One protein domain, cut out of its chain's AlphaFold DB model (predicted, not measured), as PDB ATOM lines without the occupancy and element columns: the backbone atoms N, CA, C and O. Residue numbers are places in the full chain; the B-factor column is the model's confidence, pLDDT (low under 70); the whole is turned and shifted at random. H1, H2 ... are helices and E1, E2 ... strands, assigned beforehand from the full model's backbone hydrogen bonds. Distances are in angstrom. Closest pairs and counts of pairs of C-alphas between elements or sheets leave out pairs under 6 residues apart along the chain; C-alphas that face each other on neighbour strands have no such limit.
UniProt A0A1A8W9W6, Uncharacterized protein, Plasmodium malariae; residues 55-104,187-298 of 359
ATOM      1  N   LYS A  55      -0.503  22.797  23.310       60.06
ATOM      2  CA  LYS A  55      -1.241  23.539  24.348       60.06
ATOM      3  C   LYS A  55      -1.092  22.940  25.757       60.06
ATOM      4  O   LYS A  55      -1.059  23.673  26.739       60.06
ATOM      5  N   SER A  56      -0.975  21.616  25.876       69.19
ATOM      6  CA  SER A  56      -0.754  20.950  27.171       69.19
ATOM      7  C   SER A  56       0.670  21.142  27.707       69.19
ATOM      8  O   SER A  56       0.877  21.205  28.920       69.19
ATOM      9  N   ILE A  57       1.643  21.300  26.805       79.25
ATOM     10  CA  ILE A  57       3.039  21.586  27.150       79.25
ATOM     11  C   ILE A  57       3.166  23.032  27.626       79.25
ATOM     12  O   ILE A  57       3.811  23.273  28.640       79.25
ATOM     13  N   GLU A  58       2.505  23.980  26.958       79.25
ATOM     14  CA  GLU A  58       2.495  25.393  27.364       79.25
ATOM     15  C   GLU A  58       1.985  25.577  28.800       79.25
ATOM     16  O   GLU A  58       2.644  26.239  29.600       79.25
ATOM     17  N   HIS A  59       0.886  24.913  29.174       81.31
ATOM     18  CA  HIS A  59       0.399  24.929  30.558       81.31
ATOM     19  C   HIS A  59       1.431  24.357  31.543       81.31
ATOM     20  O   HIS A  59       1.665  24.914  32.615       81.31
ATOM     21  N   CYS A  60       2.096  23.256  31.177       83.62
ATOM     22  CA  CYS A  60       3.153  22.667  31.999       83.62
ATOM     23  C   CYS A  60       4.360  23.612  32.159       83.62
ATOM     24  O   CYS A  60       4.969  23.661  33.228       83.62
ATOM     25  N   LEU A  61       4.710  24.368  31.117       85.94
ATOM     26  CA  LEU A  61       5.792  25.352  31.153       85.94
ATOM     27  C   LEU A  61       5.428  26.568  32.017       85.94
ATOM     28  O   LEU A  61       6.291  27.073  32.736       85.94
ATOM     29  N   GLU A  62       4.166  27.002  32.023       84.94
ATOM     30  CA  GLU A  62       3.687  28.062  32.924       84.94
ATOM     31  C   GLU A  62       3.743  27.630  34.400       84.94
ATOM     32  O   GLU A  62       4.244  28.375  35.246       84.94
ATOM     33  N   GLU A  63       3.358  26.388  34.723       83.00
ATOM     34  CA  GLU A  63       3.543  25.830  36.074       83.00
ATOM     35  C   GLU A  63       5.022  25.853  36.504       83.00
ATOM     36  O   GLU A  63       5.354  26.208  37.640       83.00
ATOM     37  N   MET A  64       5.942  25.502  35.599       86.06
ATOM     38  CA  MET A  64       7.380  25.561  35.878       86.06
ATOM     39  C   MET A  64       7.879  26.980  36.060       86.06
ATOM     40  O   MET A  64       8.677  27.238  36.956       86.06
ATOM     41  N   LYS A  65       7.418  27.915  35.233       85.25
ATOM     42  CA  LYS A  65       7.762  29.330  35.355       85.25
ATOM     43  C   LYS A  65       7.337  29.874  36.716       85.25
ATOM     44  O   LYS A  65       8.120  30.597  37.327       85.25
ATOM     45  N   ALA A  66       6.175  29.459  37.228       83.00
ATOM     46  CA  ALA A  66       5.734  29.781  38.582       83.00
ATOM     47  C   ALA A  66       6.646  29.171  39.664       83.00
ATOM     48  O   ALA A  66       6.975  29.850  40.637       83.00
ATOM     49  N   LYS A  67       7.124  27.929  39.489       80.31
ATOM     50  CA  LYS A  67       8.146  27.338  40.378       80.31
ATOM     51  C   LYS A  67       9.460  28.122  40.332       80.31
ATOM     52  O   LYS A  67       9.977  28.501  41.379       80.31
ATOM     53  N   GLY A  68       9.930  28.463  39.134       78.50
ATOM     54  CA  GLY A  68      11.114  29.289  38.904       78.50
ATOM     55  C   GLY A  68      11.009  30.703  39.469       78.50
ATOM     56  O   GLY A  68      12.023  31.328  39.745       78.50
ATOM     57  N   CYS A  69       9.811  31.229  39.725       79.12
ATOM     58  CA  CYS A  69       9.683  32.499  40.438       79.12
ATOM     59  C   CYS A  69      10.123  32.416  41.907       79.12
ATOM     60  O   CYS A  69      10.443  33.453  42.471       79.12
ATOM     61  N   ASN A  70      10.175  31.226  42.514       80.88
ATOM     62  CA  ASN A  70      10.496  31.053  43.934       80.88
ATOM     63  C   ASN A  70      11.956  30.641  44.197       80.88
ATOM     64  O   ASN A  70      12.334  30.485  45.358       80.88
ATOM     65  N   ILE A  71      12.772  30.463  43.149       87.56
ATOM     66  CA  ILE A  71      14.189  30.106  43.296       87.56
ATOM     67  C   ILE A  71      15.033  31.344  43.618       87.56
ATOM     68  O   ILE A  71      14.923  32.396  42.974       87.56
ATOM     69  N   ASN A  72      15.932  31.196  44.586       90.12
ATOM     70  CA  ASN A  72      17.000  32.150  44.839       90.12
ATOM     71  C   ASN A  72      18.252  31.746  44.054       90.12
ATOM     72  O   ASN A  72      18.712  30.604  44.129       90.12
ATOM     73  N   VAL A  73      18.838  32.698  43.327       92.69
ATOM     74  CA  VAL A  73      20.068  32.476  42.559       92.69
ATOM     75  C   VAL A  73      21.182  33.325  43.142       92.69
ATOM     76  O   VAL A  73      21.080  34.552  43.172       92.69
ATOM     77  N   LEU A  74      22.270  32.683  43.554       93.81
ATOM     78  CA  LEU A  74      23.510  33.361  43.916       93.81
ATOM     79  C   LEU A  74      24.560  33.064  42.852       93.81
ATOM     80  O   LEU A  74      24.891  31.905  42.613       93.81
ATOM     81  N   SER A  75      25.114  34.101  42.235       94.81
ATOM     82  CA  SER A  75      26.270  33.950  41.358       94.81
ATOM     83  C   SER A  75      27.529  34.557  41.947       94.81
ATOM     84  O   SER A  75      27.459  35.556  42.664       94.81
ATOM     85  N   LEU A  76      28.677  33.955  41.624       92.88
ATOM     86  CA  LEU A  76      29.990  34.369  42.108       92.88
ATOM     87  C   LEU A  76      31.011  34.420  40.969       92.88
ATOM     88  O   LEU A  76      31.181  33.455  40.220       92.88
ATOM     89  N   VAL A  77      31.737  35.532  40.884       91.38
ATOM     90  CA  VAL A  77      32.865  35.740  39.966       91.38
ATOM     91  C   VAL A  77      34.077  36.157  40.778       91.38
ATOM     92  O   VAL A  77      33.980  37.024  41.647       91.38
ATOM     93  N   ILE A  78      35.233  35.559  40.491       86.06
ATOM     94  CA  ILE A  78      36.448  35.804  41.267       86.06
ATOM     95  C   ILE A  78      37.533  36.367  40.364       86.06
ATOM     96  O   ILE A  78      37.998  35.731  39.420       86.06
ATOM     97  N   SER A  79      37.999  37.555  40.718       81.81
ATOM     98  CA  SER A  79      39.245  38.123  40.217       81.81
ATOM     99  C   SER A  79      40.272  38.109  41.342       81.81
ATOM    100  O   SER A  79      39.879  38.118  42.498       81.81
ATOM    101  N   ASN A  80      41.569  38.097  41.024       74.56
ATOM    102  CA  ASN A  80      42.717  38.011  41.947       74.56
ATOM    103  C   ASN A  80      42.422  38.236  43.446       74.56
ATOM    104  O   ASN A  80      42.601  37.321  44.243       74.56
ATOM    105  N   ASN A  81      41.970  39.442  43.818       78.69
ATOM    106  CA  ASN A  81      41.680  39.825  45.206       78.69
ATOM    107  C   ASN A  81      40.218  40.221  45.429       78.69
ATOM    108  O   ASN A  81      39.917  40.836  46.441       78.69
ATOM    109  N   ASN A  82      39.325  39.970  44.479       83.81
ATOM    110  CA  ASN A  82      37.962  40.467  44.519       83.81
ATOM    111  C   ASN A  82      36.968  39.344  44.241       83.81
ATOM    112  O   ASN A  82      37.030  38.697  43.194       83.81
ATOM    113  N   LEU A  83      36.027  39.160  45.159       87.62
ATOM    114  CA  LEU A  83      34.859  38.309  44.980       87.62
ATOM    115  C   LEU A  83      33.675  39.209  44.636       87.62
ATOM    116  O   LEU A  83      33.225  39.997  45.466       87.62
ATOM    117  N   CYS A  84      33.184  39.106  43.408       91.62
ATOM    118  CA  CYS A  84      31.944  39.745  43.004       91.62
ATOM    119  C   CYS A  84      30.795  38.744  43.116       91.62
ATOM    120  O   CYS A  84      30.966  37.562  42.812       91.62
ATOM    121  N   TYR A  85      29.641  39.216  43.580       92.50
ATOM    122  CA  TYR A  85      28.451  38.392  43.725       92.50
ATOM    123  C   TYR A  85      27.208  39.104  43.199       92.50
ATOM    124  O   TYR A  85      27.097  40.330  43.286       92.50
ATOM    125  N   CYS A  86      26.253  38.326  42.695       94.00
ATOM    126  CA  CYS A  86      24.909  38.791  42.369       94.00
ATOM    127  C   CYS A  86      23.876  37.851  42.999       94.00
ATOM    128  O   CYS A  86      23.918  36.640  42.796       94.00
ATOM    129  N   LEU A  87      22.954  38.425  43.768       92.62
ATOM    130  CA  LEU A  87      21.810  37.741  44.351       92.62
ATOM    131  C   LEU A  87      20.553  38.123  43.572       92.62
ATOM    132  O   LEU A  87      20.129  39.286  43.598       92.62
ATOM    133  N   LEU A  88      19.944  37.135  42.921       89.94
ATOM    134  CA  LEU A  88      18.614  37.248  42.338       89.94
ATOM    135  C   LEU A  88      17.591  36.549  43.234       89.94
ATOM    136  O   LEU A  88      17.797  35.409  43.650       89.94
ATOM    137  N   LYS A  89      16.459  37.214  43.465       85.31
ATOM    138  CA  LYS A  89      15.260  36.631  44.086       85.31
ATOM    139  C   LYS A  89      14.054  37.042  43.259       85.31
ATOM    140  O   LYS A  89      13.913  38.222  42.918       85.31
ATOM    141  N   ASN A  90      13.217  36.076  42.897       77.88
ATOM    142  CA  ASN A  90      12.062  36.272  42.017       77.88
ATOM    143  C   ASN A  90      12.446  36.958  40.694       77.88
ATOM    144  O   ASN A  90      11.802  37.917  40.278       77.88
ATOM    145  N   LYS A  91      13.557  36.529  40.074       78.88
ATOM    146  CA  LYS A  91      14.133  37.116  38.841       78.88
ATOM    147  C   LYS A  91      14.563  38.590  38.946       78.88
ATOM    148  O   LYS A  91      15.001  39.168  37.957       78.88
ATOM    149  N   THR A  92      14.490  39.196  40.132       84.69
ATOM    150  CA  THR A  92      14.931  40.574  40.378       84.69
ATOM    151  C   THR A  92      16.285  40.588  41.068       84.69
ATOM    152  O   THR A  92      16.538  39.778  41.964       84.69
ATOM    153  N   ILE A  93      17.151  41.523  40.675       87.62
ATOM    154  CA  ILE A  93      18.396  41.774  41.398       87.62
ATOM    155  C   ILE A  93      18.037  42.310  42.782       87.62
ATOM    156  O   ILE A  93      17.462  43.388  42.901       87.62
ATOM    157  N   LYS A  94      18.394  41.566  43.830       88.50
ATOM    158  CA  LYS A  94      18.311  42.061  45.210       88.50
ATOM    159  C   LYS A  94      19.591  42.748  45.629       88.50
ATOM    160  O   LYS A  94      19.546  43.763  46.314       88.50
ATOM    161  N   LYS A  95      20.733  42.193  45.226       87.62
ATOM    162  CA  LYS A  95      22.034  42.767  45.548       87.62
ATOM    163  C   LYS A  95      23.079  42.361  44.530       87.62
ATOM    164  O   LYS A  95      23.140  41.204  44.124       87.62
ATOM    165  N   ILE A  96      23.933  43.308  44.173       91.94
ATOM    166  CA  ILE A  96      25.193  43.052  43.487       91.94
ATOM    167  C   ILE A  96      26.269  43.759  44.291       91.94
ATOM    168  O   ILE A  96      26.085  44.904  44.702       91.94
ATOM    169  N   GLY A  97      27.370  43.067  44.556       87.75
ATOM    170  CA  GLY A  97      28.421  43.612  45.397       87.75
ATOM    171  C   GLY A  97      29.792  43.054  45.074       87.75
ATOM    172  O   GLY A  97      29.949  42.088  44.326       87.75
ATOM    173  N   LEU A  98      30.787  43.710  45.653       88.19
ATOM    174  CA  LEU A  98      32.192  43.380  45.523       88.19
ATOM    175  C   LEU A  98      32.793  43.282  46.923       88.19
ATOM    176  O   LEU A  98      32.563  44.161  47.751       88.19
ATOM    177  N   ILE A  99      33.557  42.228  47.169       84.69
ATOM    178  CA  ILE A  99      34.310  42.013  48.405       84.69
ATOM    179  C   ILE A  99      35.785  42.003  48.034       84.69
ATOM    180  O   ILE A  99      36.190  41.212  47.175       84.69
ATOM    181  N   ASN A 100      36.582  42.870  48.659       81.12
ATOM    182  CA  ASN A 100      38.018  42.918  48.417       81.12
ATOM    183  C   ASN A 100      38.713  42.015  49.427       81.12
ATOM    184  O   ASN A 100      39.112  42.432  50.509       81.12
ATOM    185  N   ILE A 101      38.925  40.780  48.995       72.38
ATOM    186  CA  ILE A 101      39.565  39.707  49.739       72.38
ATOM    187  C   ILE A 101      40.856  40.203  50.416       72.38
ATOM    188  O   ILE A 101      41.017  39.995  51.607       72.38
ATOM    189  N   LYS A 102      41.751  40.935  49.727       68.31
ATOM    190  CA  LYS A 102      43.005  41.417  50.350       68.31
ATOM    191  C   LYS A 102      42.798  42.538  51.365       68.31
ATOM    192  O   LYS A 102      43.407  42.497  52.426       68.31
ATOM    193  N   LYS A 103      42.016  43.567  51.033       58.09
ATOM    194  CA  LYS A 103      41.854  44.740  51.910       58.09
ATOM    195  C   LYS A 103      41.079  44.381  53.179       58.09
ATOM    196  O   LYS A 103      41.436  44.856  54.254       58.09
ATOM    197  N   ASP A 104      40.103  43.491  53.048       51.84
ATOM    198  CA  ASP A 104      39.287  43.013  54.162       51.84
ATOM    199  C   ASP A 104      40.060  42.019  55.060       51.84
ATOM    200  O   ASP A 104      39.739  41.891  56.236       51.84
ATOM    201  N   GLU A 187      13.336  27.912  51.519       74.75
ATOM    202  CA  GLU A 187      13.791  28.643  50.334       74.75
ATOM    203  C   GLU A 187      14.686  27.729  49.486       74.75
ATOM    204  O   GLU A 187      15.609  27.103  50.011       74.75
ATOM    205  N   GLU A 188      14.412  27.647  48.187       86.00
ATOM    206  CA  GLU A 188      15.203  26.852  47.252       86.00
ATOM    207  C   GLU A 188      16.336  27.716  46.683       86.00
ATOM    208  O   GLU A 188      16.142  28.896  46.370       86.00
ATOM    209  N   TRP A 189      17.530  27.139  46.568       88.56
ATOM    210  CA  TRP A 189      18.747  27.847  46.179       88.56
ATOM    211  C   TRP A 189      19.460  27.142  45.035       88.56
ATOM    212  O   TRP A 189      19.577  25.918  45.021       88.56
ATOM    213  N   ILE A 190      20.015  27.929  44.117       92.12
ATOM    214  CA  ILE A 190      20.983  27.456  43.133       92.12
ATOM    215  C   ILE A 190      22.149  28.433  43.035       92.12
ATOM    216  O   ILE A 190      21.968  29.656  43.064       92.12
ATOM    217  N   ILE A 191      23.361  27.888  42.942       93.38
ATOM    218  CA  ILE A 191      24.582  28.688  42.957       93.38
ATOM    219  C   ILE A 191      25.364  28.472  41.670       93.38
ATOM    220  O   ILE A 191      25.724  27.343  41.337       93.38
ATOM    221  N   GLY A 192      25.660  29.567  40.974       95.25
ATOM    222  CA  GLY A 192      26.503  29.579  39.782       95.25
ATOM    223  C   GLY A 192      27.832  30.265  40.039       95.25
ATOM    224  O   GLY A 192      27.883  31.399  40.501       95.25
ATOM    225  N   ILE A 193      28.931  29.605  39.719       93.81
ATOM    226  CA  ILE A 193      30.276  30.124  39.941       93.81
ATOM    227  C   ILE A 193      31.007  30.197  38.604       93.81
ATOM    228  O   ILE A 193      30.867  29.325  37.748       93.81
ATOM    229  N   GLU A 194      31.801  31.244  38.405       91.38
ATOM    230  CA  GLU A 194      32.736  31.303  37.282       91.38
ATOM    231  C   GLU A 194      33.673  30.083  37.287       91.38
ATOM    232  O   GLU A 194      34.393  29.827  38.254       91.38
ATOM    233  N   LYS A 195      33.706  29.356  36.167       87.81
ATOM    234  CA  LYS A 195      34.677  28.288  35.931       87.81
ATOM    235  C   LYS A 195      36.063  28.897  35.712       87.81
ATOM    236  O   LYS A 195      36.251  29.708  34.803       87.81
ATOM    237  N   VAL A 196      37.042  28.463  36.504       76.19
ATOM    238  CA  VAL A 196      38.455  28.790  36.262       76.19
ATOM    239  C   VAL A 196      38.911  28.063  35.012       76.19
ATOM    240  O   VAL A 196      38.673  26.866  34.851       76.19
ATOM    241  N   ASN A 197      39.551  28.789  34.103       68.06
ATOM    242  CA  ASN A 197      40.095  28.168  32.913       68.06
ATOM    243  C   ASN A 197      41.494  27.619  33.203       68.06
ATOM    244  O   ASN A 197      42.480  28.343  33.081       68.06
ATOM    245  N   GLU A 198      41.574  26.331  33.531       62.56
ATOM    246  CA  GLU A 198      42.825  25.619  33.843       62.56
ATOM    247  C   GLU A 198      43.886  25.727  32.733       62.56
ATOM    248  O   GLU A 198      45.086  25.675  33.005       62.56
ATOM    249  N   LYS A 199      43.459  25.922  31.474       56.62
ATOM    250  CA  LYS A 199      44.354  26.013  30.311       56.62
ATOM    251  C   LYS A 199      45.107  27.345  30.229       56.62
ATOM    252  O   LYS A 199      46.204  27.373  29.683       56.62
ATOM    253  N   TYR A 200      44.538  28.435  30.751       51.50
ATOM    254  CA  TYR A 200      45.100  29.788  30.594       51.50
ATOM    255  C   TYR A 200      45.359  30.510  31.924       51.50
ATOM    256  O   TYR A 200      46.196  31.405  31.977       51.50
ATOM    257  N   GLU A 201      44.690  30.110  33.006       60.53
ATOM    258  CA  GLU A 201      44.852  30.677  34.344       60.53
ATOM    259  C   GLU A 201      45.202  29.564  35.343       60.53
ATOM    260  O   GLU A 201      44.345  29.086  36.081       60.53
ATOM    261  N   LYS A 202      46.485  29.180  35.428       61.91
ATOM    262  CA  LYS A 202      46.997  28.396  36.570       61.91
ATOM    263  C   LYS A 202      47.117  29.293  37.802       61.91
ATOM    264  O   LYS A 202      48.213  29.637  38.243       61.91
ATOM    265  N   ASN A 203      45.982  29.718  38.346       67.94
ATOM    266  CA  ASN A 203      45.935  30.549  39.541       67.94
ATOM    267  C   ASN A 203      45.564  29.695  40.761       67.94
ATOM    268  O   ASN A 203      44.417  29.676  41.206       67.94
ATOM    269  N   ARG A 204      46.579  29.037  41.339       71.69
ATOM    270  CA  ARG A 204      46.445  28.191  42.543       71.69
ATOM    271  C   ARG A 204      45.770  28.907  43.719       71.69
ATOM    272  O   ARG A 204      45.197  28.259  44.589       71.69
ATOM    273  N   ILE A 205      45.862  30.236  43.790       72.25
ATOM    274  CA  ILE A 205      45.208  31.026  44.842       72.25
ATOM    275  C   ILE A 205      43.702  31.107  44.572       72.25
ATOM    276  O   ILE A 205      42.919  30.838  45.480       72.25
ATOM    277  N   LYS A 206      43.295  31.409  43.332       75.88
ATOM    278  CA  LYS A 206      41.882  31.416  42.913       75.88
ATOM    279  C   LYS A 206      41.232  30.049  43.145       75.88
ATOM    280  O   LYS A 206      40.149  29.993  43.717       75.88
ATOM    281  N   GLU A 207      41.919  28.962  42.795       76.62
ATOM    282  CA  GLU A 207      41.466  27.583  43.045       76.62
ATOM    283  C   GLU A 207      41.263  27.293  44.537       76.62
ATOM    284  O   GLU A 207      40.214  26.785  44.928       76.62
ATOM    285  N   LYS A 208      42.228  27.668  45.390       77.06
ATOM    286  CA  LYS A 208      42.109  27.510  46.850       77.06
ATOM    287  C   LYS A 208      40.965  28.335  47.434       77.06
ATOM    288  O   LYS A 208      40.262  27.863  48.317       77.06
ATOM    289  N   ILE A 209      40.774  29.569  46.973       77.81
ATOM    290  CA  ILE A 209      39.663  30.409  47.433       77.81
ATOM    291  C   ILE A 209      38.330  29.774  47.020       77.81
ATOM    292  O   ILE A 209      37.419  29.671  47.840       77.81
ATOM    293  N   LEU A 210      38.232  29.297  45.778       82.50
ATOM    294  CA  LEU A 210      37.040  28.629  45.264       82.50
ATOM    295  C   LEU A 210      36.713  27.345  46.011       82.50
ATOM    296  O   LEU A 210      35.558  27.168  46.383       82.50
ATOM    297  N   SER A 211      37.690  26.470  46.253       81.62
ATOM    298  CA  SER A 211      37.444  25.205  46.952       81.62
ATOM    299  C   SER A 211      36.862  25.446  48.341       81.62
ATOM    300  O   SER A 211      35.905  24.781  48.744       81.62
ATOM    301  N   VAL A 212      37.366  26.467  49.037       81.56
ATOM    302  CA  VAL A 212      36.840  26.830  50.345       81.56
ATOM    303  C   VAL A 212      35.447  27.460  50.222       81.56
ATOM    304  O   VAL A 212      34.531  27.009  50.903       81.56
ATOM    305  N   ILE A 213      35.228  28.416  49.310       83.62
ATOM    306  CA  ILE A 213      33.893  28.992  49.054       83.62
ATOM    307  C   ILE A 213      32.857  27.894  48.767       83.62
ATOM    308  O   ILE A 213      31.796  27.870  49.385       83.62
ATOM    309  N   VAL A 214      33.176  26.956  47.875       86.62
ATOM    310  CA  VAL A 214      32.304  25.839  47.479       86.62
ATOM    311  C   VAL A 214      31.943  24.971  48.681       86.62
ATOM    312  O   VAL A 214      30.769  24.652  48.865       86.62
ATOM    313  N   TYR A 215      32.925  24.625  49.518       84.62
ATOM    314  CA  TYR A 215      32.696  23.843  50.734       84.62
ATOM    315  C   TYR A 215      31.689  24.528  51.670       84.62
ATOM    316  O   TYR A 215      30.711  23.908  52.096       84.62
ATOM    317  N   PHE A 216      31.872  25.823  51.943       81.62
ATOM    318  CA  PHE A 216      30.968  26.554  52.835       81.62
ATOM    319  C   PHE A 216      29.582  26.745  52.236       81.62
ATOM    320  O   PHE A 216      28.591  26.520  52.925       81.62
ATOM    321  N   LEU A 217      29.488  27.110  50.959       84.25
ATOM    322  CA  LEU A 217      28.196  27.291  50.302       84.25
ATOM    323  C   LEU A 217      27.381  25.995  50.293       84.25
ATOM    324  O   LEU A 217      26.192  26.040  50.602       84.25
ATOM    325  N   ARG A 218      28.017  24.842  50.039       81.94
ATOM    326  CA  ARG A 218      27.354  23.532  50.159       81.94
ATOM    327  C   ARG A 218      26.859  23.273  51.579       81.94
ATOM    328  O   ARG A 218      25.730  22.829  51.748       81.94
ATOM    329  N   SER A 219      27.669  23.589  52.590       79.31
ATOM    330  CA  SER A 219      27.291  23.417  53.997       79.31
ATOM    331  C   SER A 219      26.129  24.327  54.425       79.31
ATOM    332  O   SER A 219      25.259  23.888  55.173       79.31
ATOM    333  N   ILE A 220      26.088  25.572  53.941       79.62
ATOM    334  CA  ILE A 220      25.092  26.575  54.346       79.62
ATOM    335  C   ILE A 220      23.765  26.390  53.610       79.62
ATOM    336  O   ILE A 220      22.710  26.434  54.238       79.62
ATOM    337  N   PHE A 221      23.818  26.235  52.286       78.88
ATOM    338  CA  PHE A 221      22.632  26.257  51.429       78.88
ATOM    339  C   PHE A 221      22.126  24.862  51.062       78.88
ATOM    340  O   PHE A 221      20.998  24.750  50.596       78.88
ATOM    341  N   GLN A 222      22.928  23.809  51.283       80.56
ATOM    342  CA  GLN A 222      22.578  22.425  50.935       80.56
ATOM    343  C   GLN A 222      22.076  22.306  49.483       80.56
ATOM    344  O   GLN A 222      21.060  21.670  49.220       80.56
ATOM    345  N   CYS A 223      22.757  22.968  48.541       79.56
ATOM    346  CA  CYS A 223      22.277  23.129  47.168       79.56
ATOM    347  C   CYS A 223      23.306  22.728  46.100       79.56
ATOM    348  O   CYS A 223      24.507  22.596  46.365       79.56
ATOM    349  N   LYS A 224      22.828  22.592  44.853       83.81
ATOM    350  CA  LYS A 224      23.671  22.362  43.670       83.81
ATOM    351  C   LYS A 224      24.535  23.603  43.415       83.81
ATOM    352  O   LYS A 224      24.033  24.729  43.381       83.81
ATOM    353  N   ILE A 225      25.835  23.380  43.231       90.38
ATOM    354  CA  ILE A 225      26.794  24.403  42.803       90.38
ATOM    355  C   ILE A 225      27.252  24.051  41.397       90.38
ATOM    356  O   ILE A 225      27.683  22.923  41.149       90.38
ATOM    357  N   LEU A 226      27.153  25.020  40.497       93.06
ATOM    358  CA  LEU A 226      27.431  24.875  39.077       93.06
ATOM    359  C   LEU A 226      28.576  25.791  38.674       93.06
ATOM    360  O   LEU A 226      28.700  26.897  39.195       93.06
ATOM    361  N   PHE A 227      29.387  25.343  37.722       92.69
ATOM    362  CA  PHE A 227      30.514  26.113  37.208       92.69
ATOM    363  C   PHE A 227      30.289  26.460  35.744       92.69
ATOM    364  O   PHE A 227      30.094  25.571  34.917       92.69
ATOM    365  N   PHE A 228      30.359  27.747  35.414       93.25
ATOM    366  CA  PHE A 228      30.046  28.242  34.077       93.25
ATOM    367  C   PHE A 228      31.202  29.006  33.452       93.25
ATOM    368  O   PHE A 228      31.859  29.820  34.100       93.25
ATOM    369  N   CYS A 229      31.419  28.786  32.156       90.19
ATOM    370  CA  CYS A 229      32.326  29.603  31.366       90.19
ATOM    371  C   CYS A 229      31.689  30.987  31.121       90.19
ATOM    372  O   CYS A 229      30.648  31.065  30.460       90.19
ATOM    373  N   PRO A 230      32.307  32.104  31.557       88.75
ATOM    374  CA  PRO A 230      31.735  33.437  31.349       88.75
ATOM    375  C   PRO A 230      31.518  33.783  29.874       88.75
ATOM    376  O   PRO A 230      30.586  34.505  29.535       88.75
ATOM    377  N   LYS A 231      32.369  33.264  28.975       90.19
ATOM    378  CA  LYS A 231      32.224  33.483  27.527       90.19
ATOM    379  C   LYS A 231      30.925  32.871  26.992       90.19
ATOM    380  O   LYS A 231      30.242  33.514  26.202       90.19
ATOM    381  N   GLU A 232      30.577  31.665  27.431       91.75
ATOM    382  CA  GLU A 232      29.343  30.983  27.019       91.75
ATOM    383  C   GLU A 232      28.109  31.690  27.576       91.75
ATOM    384  O   GLU A 232      27.176  31.980  26.824       91.75
ATOM    385  N   ALA A 233      28.151  32.056  28.861       94.00
ATOM    386  CA  ALA A 233      27.081  32.804  29.510       94.00
ATOM    387  C   ALA A 233      26.835  34.157  28.812       94.00
ATOM    388  O   ALA A 233      25.690  34.495  28.509       94.00
ATOM    389  N   ARG A 234      27.900  34.893  28.447       94.31
ATOM    390  CA  ARG A 234      27.786  36.137  27.662       94.31
ATOM    391  C   ARG A 234      27.241  35.905  26.258       94.31
ATOM    392  O   ARG A 234      26.361  36.646  25.837       94.31
ATOM    393  N   LYS A 235      27.696  34.867  25.546       93.62
ATOM    394  CA  LYS A 235      27.172  34.526  24.209       93.62
ATOM    395  C   LYS A 235      25.677  34.210  24.256       93.62
ATOM    396  O   LYS A 235      24.937  34.539  23.330       93.62
ATOM    397  N   TYR A 236      25.218  33.546  25.312       92.75
ATOM    398  CA  TYR A 236      23.792  33.345  25.531       92.75
ATOM    399  C   TYR A 236      23.067  34.665  25.820       92.75
ATOM    400  O   TYR A 236      22.103  34.980  25.126       92.75
ATOM    401  N   PHE A 237      23.560  35.455  26.774       94.50
ATOM    402  CA  PHE A 237      22.967  36.742  27.143       94.50
ATOM    403  C   PHE A 237      22.845  37.692  25.938       94.50
ATOM    404  O   PHE A 237      21.774  38.227  25.682       94.50
ATOM    405  N   SER A 238      23.903  37.806  25.134       94.12
ATOM    406  CA  SER A 238      23.951  38.545  23.866       94.12
ATOM    407  C   SER A 238      22.814  38.143  22.915       94.12
ATOM    408  O   SER A 238      22.044  38.998  22.477       94.12
ATOM    409  N   ARG A 239      22.640  36.836  22.664       92.38
ATOM    410  CA  ARG A 239      21.546  36.315  21.825       92.38
ATOM    411  C   ARG A 239      20.173  36.625  22.417       92.38
ATOM    412  O   ARG A 239      19.295  37.082  21.695       92.38
ATOM    413  N   LYS A 240      19.992  36.416  23.724       91.06
ATOM    414  CA  LYS A 240      18.709  36.658  24.402       91.06
ATOM    415  C   LYS A 240      18.310  38.134  24.382       91.06
ATOM    416  O   LYS A 240      17.135  38.456  24.265       91.06
ATOM    417  N   CYS A 241      19.292  39.023  24.453       90.56
ATOM    418  CA  CYS A 241      19.113  40.466  24.366       90.56
ATOM    419  C   CYS A 241      18.971  40.999  22.932       90.56
ATOM    420  O   CYS A 241      18.795  42.207  22.771       90.56
ATOM    421  N   ASN A 242      19.077  40.135  21.914       91.19
ATOM    422  CA  ASN A 242      19.153  40.512  20.503       91.19
ATOM    423  C   ASN A 242      20.179  41.639  20.261       91.19
ATOM    424  O   ASN A 242      19.876  42.682  19.687       91.19
ATOM    425  N   SER A 243      21.380  41.492  20.828       91.06
ATOM    426  CA  SER A 243      22.453  42.492  20.780       91.06
ATOM    427  C   SER A 243      23.795  41.791  20.593       91.06
ATOM    428  O   SER A 243      24.015  40.746  21.198       91.06
ATOM    429  N   ASN A 244      24.716  42.359  19.813       90.12
ATOM    430  CA  ASN A 244      26.051  41.785  19.600       90.12
ATOM    431  C   ASN A 244      27.016  42.246  20.703       90.12
ATOM    432  O   ASN A 244      27.631  43.299  20.584       90.12
ATOM    433  N   LEU A 245      27.115  41.471  21.790       91.25
ATOM    434  CA  LEU A 245      27.981  41.757  22.940       91.25
ATOM    435  C   LEU A 245      29.205  40.831  22.886       91.25
ATOM    436  O   LEU A 245      29.197  39.718  23.419       91.25
ATOM    437  N   ASN A 246      30.253  41.279  22.202       85.50
ATOM    438  CA  ASN A 246      31.419  40.462  21.866       85.50
ATOM    439  C   ASN A 246      32.468  40.441  22.986       85.50
ATOM    440  O   ASN A 246      33.249  39.490  23.098       85.50
ATOM    441  N   ASN A 247      32.484  41.463  23.844       91.25
ATOM    442  CA  ASN A 247      33.439  41.577  24.946       91.25
ATOM    443  C   ASN A 247      32.779  41.945  26.292       91.25
ATOM    444  O   ASN A 247      31.571  42.175  26.399       91.25
ATOM    445  N   ARG A 248      33.591  41.924  27.360       93.44
ATOM    446  CA  ARG A 248      33.141  42.191  28.740       93.44
ATOM    447  C   ARG A 248      32.660  43.633  28.914       93.44
ATOM    448  O   ARG A 248      31.656  43.857  29.579       93.44
ATOM    449  N   GLU A 249      33.335  44.591  28.286       93.12
ATOM    450  CA  GLU A 249      33.033  46.017  28.441       93.12
ATOM    451  C   GLU A 249      31.717  46.407  27.769       93.12
ATOM    452  O   GLU A 249      30.909  47.111  28.370       93.12
ATOM    453  N   GLU A 250      31.473  45.913  26.553       93.88
ATOM    454  CA  GLU A 250      30.195  46.062  25.849       93.88
ATOM    455  C   GLU A 250      29.046  45.503  26.685       93.88
ATOM    456  O   GLU A 250      28.016  46.155  26.848       93.88
ATOM    457  N   THR A 251      29.256  44.324  27.274       95.25
ATOM    458  CA  THR A 251      28.266  43.679  28.140       95.25
ATOM    459  C   THR A 251      27.967  44.534  29.375       95.25
ATOM    460  O   THR A 251      26.801  44.776  29.685       95.25
ATOM    461  N   TYR A 252      28.998  45.053  30.052       95.12
ATOM    462  CA  TYR A 252      28.828  45.957  31.192       95.12
ATOM    463  C   TYR A 252      28.093  47.247  30.817       95.12
ATOM    464  O   TYR A 252      27.119  47.596  31.481       95.12
ATOM    465  N   LYS A 253      28.512  47.929  29.742       93.38
ATOM    466  CA  LYS A 253      27.868  49.165  29.267       93.38
ATOM    467  C   LYS A 253      26.394  48.930  28.937       93.38
ATOM    468  O   LYS A 253      25.543  49.707  29.363       93.38
ATOM    469  N   TYR A 254      26.085  47.831  28.248       95.31
ATOM    470  CA  TYR A 254      24.712  47.449  27.924       95.31
ATOM    471  C   TYR A 254      23.851  47.268  29.180       95.31
ATOM    472  O   TYR A 254      22.771  47.848  29.282       95.31
ATOM    473  N   ILE A 255      24.337  46.490  30.153       94.75
ATOM    474  CA  ILE A 255      23.599  46.217  31.392       94.75
ATOM    475  C   ILE A 255      23.430  47.494  32.216       94.75
ATOM    476  O   ILE A 255      22.323  47.777  32.667       94.75
ATOM    477  N   LYS A 256      24.492  48.291  32.363       93.19
ATOM    478  CA  LYS A 256      24.469  49.550  33.116       93.19
ATOM    479  C   LYS A 256      23.458  50.550  32.560       93.19
ATOM    480  O   LYS A 256      22.803  51.237  33.332       93.19
ATOM    481  N   ASN A 257      23.305  50.604  31.239       93.31
ATOM    482  CA  ASN A 257      22.326  51.484  30.604       93.31
ATOM    483  C   ASN A 257      20.881  50.986  30.774       93.31
ATOM    484  O   ASN A 257      19.955  51.788  30.726       93.31
ATOM    485  N   LYS A 258      20.676  49.675  30.958       93.12
ATOM    486  CA  LYS A 258      19.339  49.076  31.109       93.12
ATOM    487  C   LYS A 258      18.864  48.955  32.551       93.12
ATOM    488  O   LYS A 258      17.660  48.979  32.791       93.12
ATOM    489  N   ILE A 259      19.778  48.766  33.497       91.25
ATOM    490  CA  ILE A 259      19.453  48.537  34.903       91.25
ATOM    491  C   ILE A 259      19.794  49.795  35.686       91.25
ATOM    492  O   ILE A 259      20.958  50.178  35.796       91.25
ATOM    493  N   LYS A 260      18.762  50.425  36.251       88.25
ATOM    494  CA  LYS A 260      18.928  51.584  37.123       88.25
ATOM    495  C   LYS A 260      19.812  51.213  38.319       88.25
ATOM    496  O   LYS A 260      19.673  50.127  38.876       88.25
ATOM    497  N   ASP A 261      20.714  52.119  38.689       87.25
ATOM    498  CA  ASP A 261      21.605  51.982  39.848       87.25
ATOM    499  C   ASP A 261      22.526  50.742  39.790       87.25
ATOM    500  O   ASP A 261      22.937  50.200  40.818       87.25
ATOM    501  N   PHE A 262      22.884  50.284  38.582       91.62
ATOM    502  CA  PHE A 262      23.843  49.189  38.426       91.62
ATOM    503  C   PHE A 262      25.235  49.580  38.979       91.62
ATOM    504  O   PHE A 262      25.726  50.669  38.653       91.62
ATOM    505  N   PRO A 263      25.903  48.722  39.781       89.44
ATOM    506  CA  PRO A 263      27.121  49.105  40.497       89.44
ATOM    507  C   PRO A 263      28.291  49.537  39.608       89.44
ATOM    508  O   PRO A 263      28.501  49.020  38.509       89.44
ATOM    509  N   SER A 264      29.100  50.459  40.138       88.56
ATOM    510  CA  SER A 264      30.331  50.973  39.534       88.56
ATOM    511  C   SER A 264      31.311  51.329  40.658       88.56
ATOM    512  O   SER A 264      30.893  51.946  41.633       88.56
ATOM    513  N   VAL A 265      32.591  50.955  40.543       83.31
ATOM    514  CA  VAL A 265      33.623  51.316  41.545       83.31
ATOM    515  C   VAL A 265      34.269  52.658  41.200       83.31
ATOM    516  O   VAL A 265      34.297  53.563  42.023       83.31
ATOM    517  N   ASP A 266      34.740  52.793  39.960       77.94
ATOM    518  CA  ASP A 266      35.295  54.021  39.382       77.94
ATOM    519  C   ASP A 266      34.872  54.085  37.904       77.94
ATOM    520  O   ASP A 266      34.680  53.041  37.275       77.94
ATOM    521  N   LYS A 267      34.686  55.279  37.329       69.88
ATOM    522  CA  LYS A 267      34.299  55.445  35.915       69.88
ATOM    523  C   LYS A 267      35.363  54.896  34.958       69.88
ATOM    524  O   LYS A 267      35.000  54.470  33.866       69.88
ATOM    525  N   ASN A 268      36.625  54.853  35.390       71.06
ATOM    526  CA  ASN A 268      37.760  54.466  34.549       71.06
ATOM    527  C   ASN A 268      38.240  53.015  34.758       71.06
ATOM    528  O   ASN A 268      38.937  52.478  33.899       71.06
ATOM    529  N   ASP A 269      37.860  52.342  35.853       76.94
ATOM    530  CA  ASP A 269      38.259  50.947  36.098       76.94
ATOM    531  C   ASP A 269      37.279  49.960  35.444       76.94
ATOM    532  O   ASP A 269      36.440  49.313  36.086       76.94
ATOM    533  N   ASN A 270      37.388  49.843  34.117       79.06
ATOM    534  CA  ASN A 270      36.571  48.920  33.329       79.06
ATOM    535  C   ASN A 270      36.745  47.467  33.779       79.06
ATOM    536  O   ASN A 270      35.784  46.700  33.753       79.06
ATOM    537  N   LYS A 271      37.938  47.074  34.238       84.31
ATOM    538  CA  LYS A 271      38.235  45.685  34.608       84.31
ATOM    539  C   LYS A 271      37.453  45.255  35.844       84.31
ATOM    540  O   LYS A 271      36.894  44.158  35.854       84.31
ATOM    541  N   MET A 272      37.393  46.113  36.860       86.56
ATOM    542  CA  MET A 272      36.618  45.855  38.074       86.56
ATOM    543  C   MET A 272      35.118  45.946  37.824       86.56
ATOM    544  O   MET A 272      34.371  45.060  38.238       86.56
ATOM    545  N   ASN A 273      34.689  46.956  37.073       90.62
ATOM    546  CA  ASN A 273      33.288  47.131  36.706       90.62
ATOM    547  C   ASN A 273      32.723  45.943  35.907       90.62
ATOM    548  O   ASN A 273      31.584  45.525  36.126       90.62
ATOM    549  N   CYS A 274      33.535  45.339  35.032       93.44
ATOM    550  CA  CYS A 274      33.142  44.142  34.292       93.44
ATOM    551  C   CYS A 274      32.749  42.977  35.216       93.44
ATOM    552  O   CYS A 274      31.851  42.218  34.855       93.44
ATOM    553  N   LEU A 275      33.323  42.858  36.422       93.00
ATOM    554  CA  LEU A 275      32.984  41.778  37.361       93.00
ATOM    555  C   LEU A 275      31.513  41.809  37.792       93.00
ATOM    556  O   LEU A 275      30.910  40.745  37.957       93.00
ATOM    557  N   PHE A 276      30.918  43.001  37.921       94.19
ATOM    558  CA  PHE A 276      29.489  43.140  38.211       94.19
ATOM    559  C   PHE A 276      28.643  42.580  37.071       94.19
ATOM    560  O   PHE A 276      27.709  41.812  37.307       94.19
ATOM    561  N   SER A 277      29.006  42.917  35.829       94.81
ATOM    562  CA  SER A 277      28.311  42.410  34.646       94.81
ATOM    563  C   SER A 277      28.479  40.905  34.475       94.81
ATOM    564  O   SER A 277      27.498  40.219  34.207       94.81
ATOM    565  N   ASP A 278      29.678  40.362  34.708       94.62
ATOM    566  CA  ASP A 278      29.910  38.923  34.618       94.62
ATOM    567  C   ASP A 278      29.128  38.179  35.705       94.62
ATOM    568  O   ASP A 278      28.530  37.145  35.419       94.62
ATOM    569  N   SER A 279      29.050  38.723  36.924       94.81
ATOM    570  CA  SER A 279      28.252  38.119  38.000       94.81
ATOM    571  C   SER A 279      26.770  38.111  37.642       94.81
ATOM    572  O   SER A 279      26.115  37.079  37.778       94.81
ATOM    573  N   TYR A 280      26.241  39.221  37.124       95.81
ATOM    574  CA  TYR A 280      24.853  39.290  36.668       95.81
ATOM    575  C   TYR A 280      24.561  38.336  35.496       95.81
ATOM    576  O   TYR A 280      23.551  37.638  35.476       95.81
ATOM    577  N   VAL A 281      25.468  38.240  34.523       95.88
ATOM    578  CA  VAL A 281      25.312  37.314  33.394       95.88
ATOM    579  C   VAL A 281      25.371  35.857  33.861       95.88
ATOM    580  O   VAL A 281      24.584  35.036  33.389       95.88
ATOM    581  N   ILE A 282      26.246  35.521  34.815       96.50
ATOM    582  CA  ILE A 282      26.276  34.178  35.406       96.50
ATOM    583  C   ILE A 282      24.986  33.892  36.173       96.50
ATOM    584  O   ILE A 282      24.478  32.782  36.044       96.50
ATOM    585  N   SER A 283      24.412  34.834  36.929       94.88
ATOM    586  CA  SER A 283      23.143  34.568  37.627       94.88
ATOM    587  C   SER A 283      21.997  34.336  36.643       94.88
ATOM    588  O   SER A 283      21.244  33.376  36.809       94.88
ATOM    589  N   PHE A 284      21.930  35.112  35.558       93.44
ATOM    590  CA  PHE A 284      20.974  34.882  34.472       93.44
ATOM    591  C   PHE A 284      21.145  33.496  33.828       93.44
ATOM    592  O   PHE A 284      20.175  32.763  33.629       93.44
ATOM    593  N   TYR A 285      22.388  33.094  33.554       95.44
ATOM    594  CA  TYR A 285      22.689  31.789  32.964       95.44
ATOM    595  C   TYR A 285      22.434  30.621  33.930       95.44
ATOM    596  O   TYR A 285      21.973  29.558  33.523       95.44
ATOM    597  N   THR A 286      22.665  30.833  35.225       95.25
ATOM    598  CA  THR A 286      22.373  29.854  36.281       95.25
ATOM    599  C   THR A 286      20.873  29.624  36.397       95.25
ATOM    600  O   THR A 286      20.433  28.478  36.466       95.25
ATOM    601  N   TYR A 287      20.080  30.699  36.352       93.25
ATOM    602  CA  TYR A 287      18.625  30.598  36.305       93.25
ATOM    603  C   TYR A 287      18.161  29.809  35.074       93.25
ATOM    604  O   TYR A 287      17.314  28.925  35.184       93.25
ATOM    605  N   ARG A 288      18.756  30.074  33.904       93.44
ATOM    606  CA  ARG A 288      18.459  29.311  32.686       93.44
ATOM    607  C   ARG A 288      18.725  27.822  32.851       93.44
ATOM    608  O   ARG A 288      17.877  27.015  32.482       93.44
ATOM    609  N   TYR A 289      19.877  27.466  33.408       94.00
ATOM    610  CA  TYR A 289      20.220  26.072  33.667       94.00
ATOM    611  C   TYR A 289      19.239  25.418  34.650       94.00
ATOM    612  O   TYR A 289      18.787  24.305  34.417       94.00
ATOM    613  N   TYR A 290      18.849  26.119  35.719       92.44
ATOM    614  CA  TYR A 290      17.840  25.618  36.656       92.44
ATOM    615  C   TYR A 290      16.523  25.272  35.951       92.44
ATOM    616  O   TYR A 290      15.993  24.176  36.117       92.44
ATOM    617  N   MET A 291      16.017  26.191  35.123       92.38
ATOM    618  CA  MET A 291      14.782  25.957  34.374       92.38
ATOM    619  C   MET A 291      14.923  24.805  33.378       92.38
ATOM    620  O   MET A 291      13.970  24.062  33.174       92.38
ATOM    621  N   HIS A 292      16.103  24.643  32.780       93.19
ATOM    622  CA  HIS A 292      16.404  23.527  31.888       93.19
ATOM    623  C   HIS A 292      16.340  22.178  32.603       93.19
ATOM    624  O   HIS A 292      15.666  21.280  32.105       93.19
ATOM    625  N   GLU A 293      16.912  22.063  33.798       90.69
ATOM    626  CA  GLU A 293      16.819  20.836  34.597       90.69
ATOM    627  C   GLU A 293      15.363  20.536  34.989       90.69
ATOM    628  O   GLU A 293      14.908  19.401  34.861       90.69
ATOM    629  N   LEU A 294      14.588  21.558  35.380       89.62
ATOM    630  CA  LEU A 294      13.159  21.392  35.675       89.62
ATOM    631  C   LEU A 294      12.357  20.895  34.465       89.62
ATOM    632  O   LEU A 294      11.457  20.068  34.624       89.62
ATOM    633  N   VAL A 295      12.666  21.409  33.273       90.12
ATOM    634  CA  VAL A 295      12.039  20.995  32.011       90.12
ATOM    635  C   VAL A 295      12.405  19.549  31.690       90.12
ATOM    636  O   VAL A 295      11.518  18.732  31.443       90.12
ATOM    637  N   LYS A 296      13.698  19.221  31.761       86.50
ATOM    638  CA  LYS A 296      14.248  17.899  31.439       86.50
ATOM    639  C   LYS A 296      13.711  16.801  32.357       86.50
ATOM    640  O   LYS A 296      13.421  15.703  31.893       86.50
ATOM    641  N   SER A 297      13.529  17.094  33.645       84.06
ATOM    642  CA  SER A 297      13.026  16.131  34.635       84.06
ATOM    643  C   SER A 297      11.499  15.997  34.665       84.06
ATOM    644  O   SER A 297      10.962  15.238  35.472       84.06
ATOM    645  N   ASN A 298      10.760  16.727  33.828       84.94
ATOM    646  CA  ASN A 298       9.305  16.699  33.880       84.94
ATOM    647  C   ASN A 298       8.701  15.605  32.999       84.94
ATOM    648  O   ASN A 298       8.825  15.615  31.776       84.94
TER     649      ASN A 298
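AT A GLANCE: This is residues 55 to 104 and 187 to 298 of the 359 residues of an uncharacterized protein of Plasmodium malariae (UniProt A0A1A8W9W6). A twisted sheet of five strands has the long helix H6 over one face and H3 over the other, three layers with helices on both faces; H4 and H5 cross H6 on its side away from the sheet, and H1 lies at one end. The printed part has 162 residues with six named helices and five named strands, in the order H1 E1 E2 E3 H2 E4 H3 E5 H4 H5 H6. The mixed sheet runs E3 E2 E1 E4 E5, and the class is mixed, helices and strands. The whole is compact, with a radius of gyration of the C-alphas of 16.2 A and spans of 53 by 37 by 31 A.

IN THESE COORDINATES: Find C-alpha 55 at (-1.241, 23.539, 24.348), where H1 begins; it runs 19.9 A to residue 68. Next come E1, residues 71 to 79, 26.5 A; E2, residues 82 to 89, 23.0 A; E3, residues 92 to 100, 24.6 A; and H2, residues 101 to 104. Past the cut, find E4 at residues 188 to 194, 20.7 A; H3 at 204 to 221, 25.5 A; and E5 at 225 to 228. H4 is residues 230 to 240 and H5 248 to 258. H6 runs 38.3 A from C-alpha 270 at (36.571, 48.920, 33.329) to C-alpha 296 at (14.248, 17.899, 31.439).

HOW THE PARTS SIT: Look first at E1, E2 and E3, a meander, each strand the antiparallel neighbour of the one before, in two hairpins: N 75 and O 86 are 2.9 A apart, N 85 and O 97 3.0 A. E4 is parallel to E1, with N 74 and O 190 at 3.1 A, and to E5, with N 226 and O 191 at 2.9 A. E4, H3 and E5 form a strand-helix-strand unit, parallel neighbours with a helix between, its crossover right-handed. H3 lies over E1 and E4, 9.5 A in height over the sheet. On the opposite face H6 is the hub; the closest C-alphas to E1 are Ser 75 and Ser 283, 4.9 A. Its residues 278 to 285 touch H4 (Ala 233 and Tyr 285, C-alphas 5.7 A), only just about perpendicular at 72 degrees. Residues 270 to 278 touch H5 (Tyr 252 and Ser 277, C-alphas 5.0 A), about perpendicular at 79 degrees. Residues 290 to 295 touch H1 at a steep tilt of 48 degrees, the closest C-alphas being Gly 68 and Met 291, 6.7 A. H2 only grazes the sheet with residues 101 to 103. Every O i to N i+4 pair is within hydrogen-bond range in H1, H3, H4 and H5, and 20 of 23 in H6; H2 is too short for one.

THE WHOLE: The farthest C-alphas, Lys 55 and Lys 103, are 55.4 A apart. Residues 105 to 186 are not printed, with 29.5 A between C-alphas 104 and 187. Of the links printed whole, H5 to H6 is long, with 11 residues. Mean pLDDT of the printed part is 85.5; it is under 70 at residues 55 to 56, 102 to 104, 197 to 203 and 267.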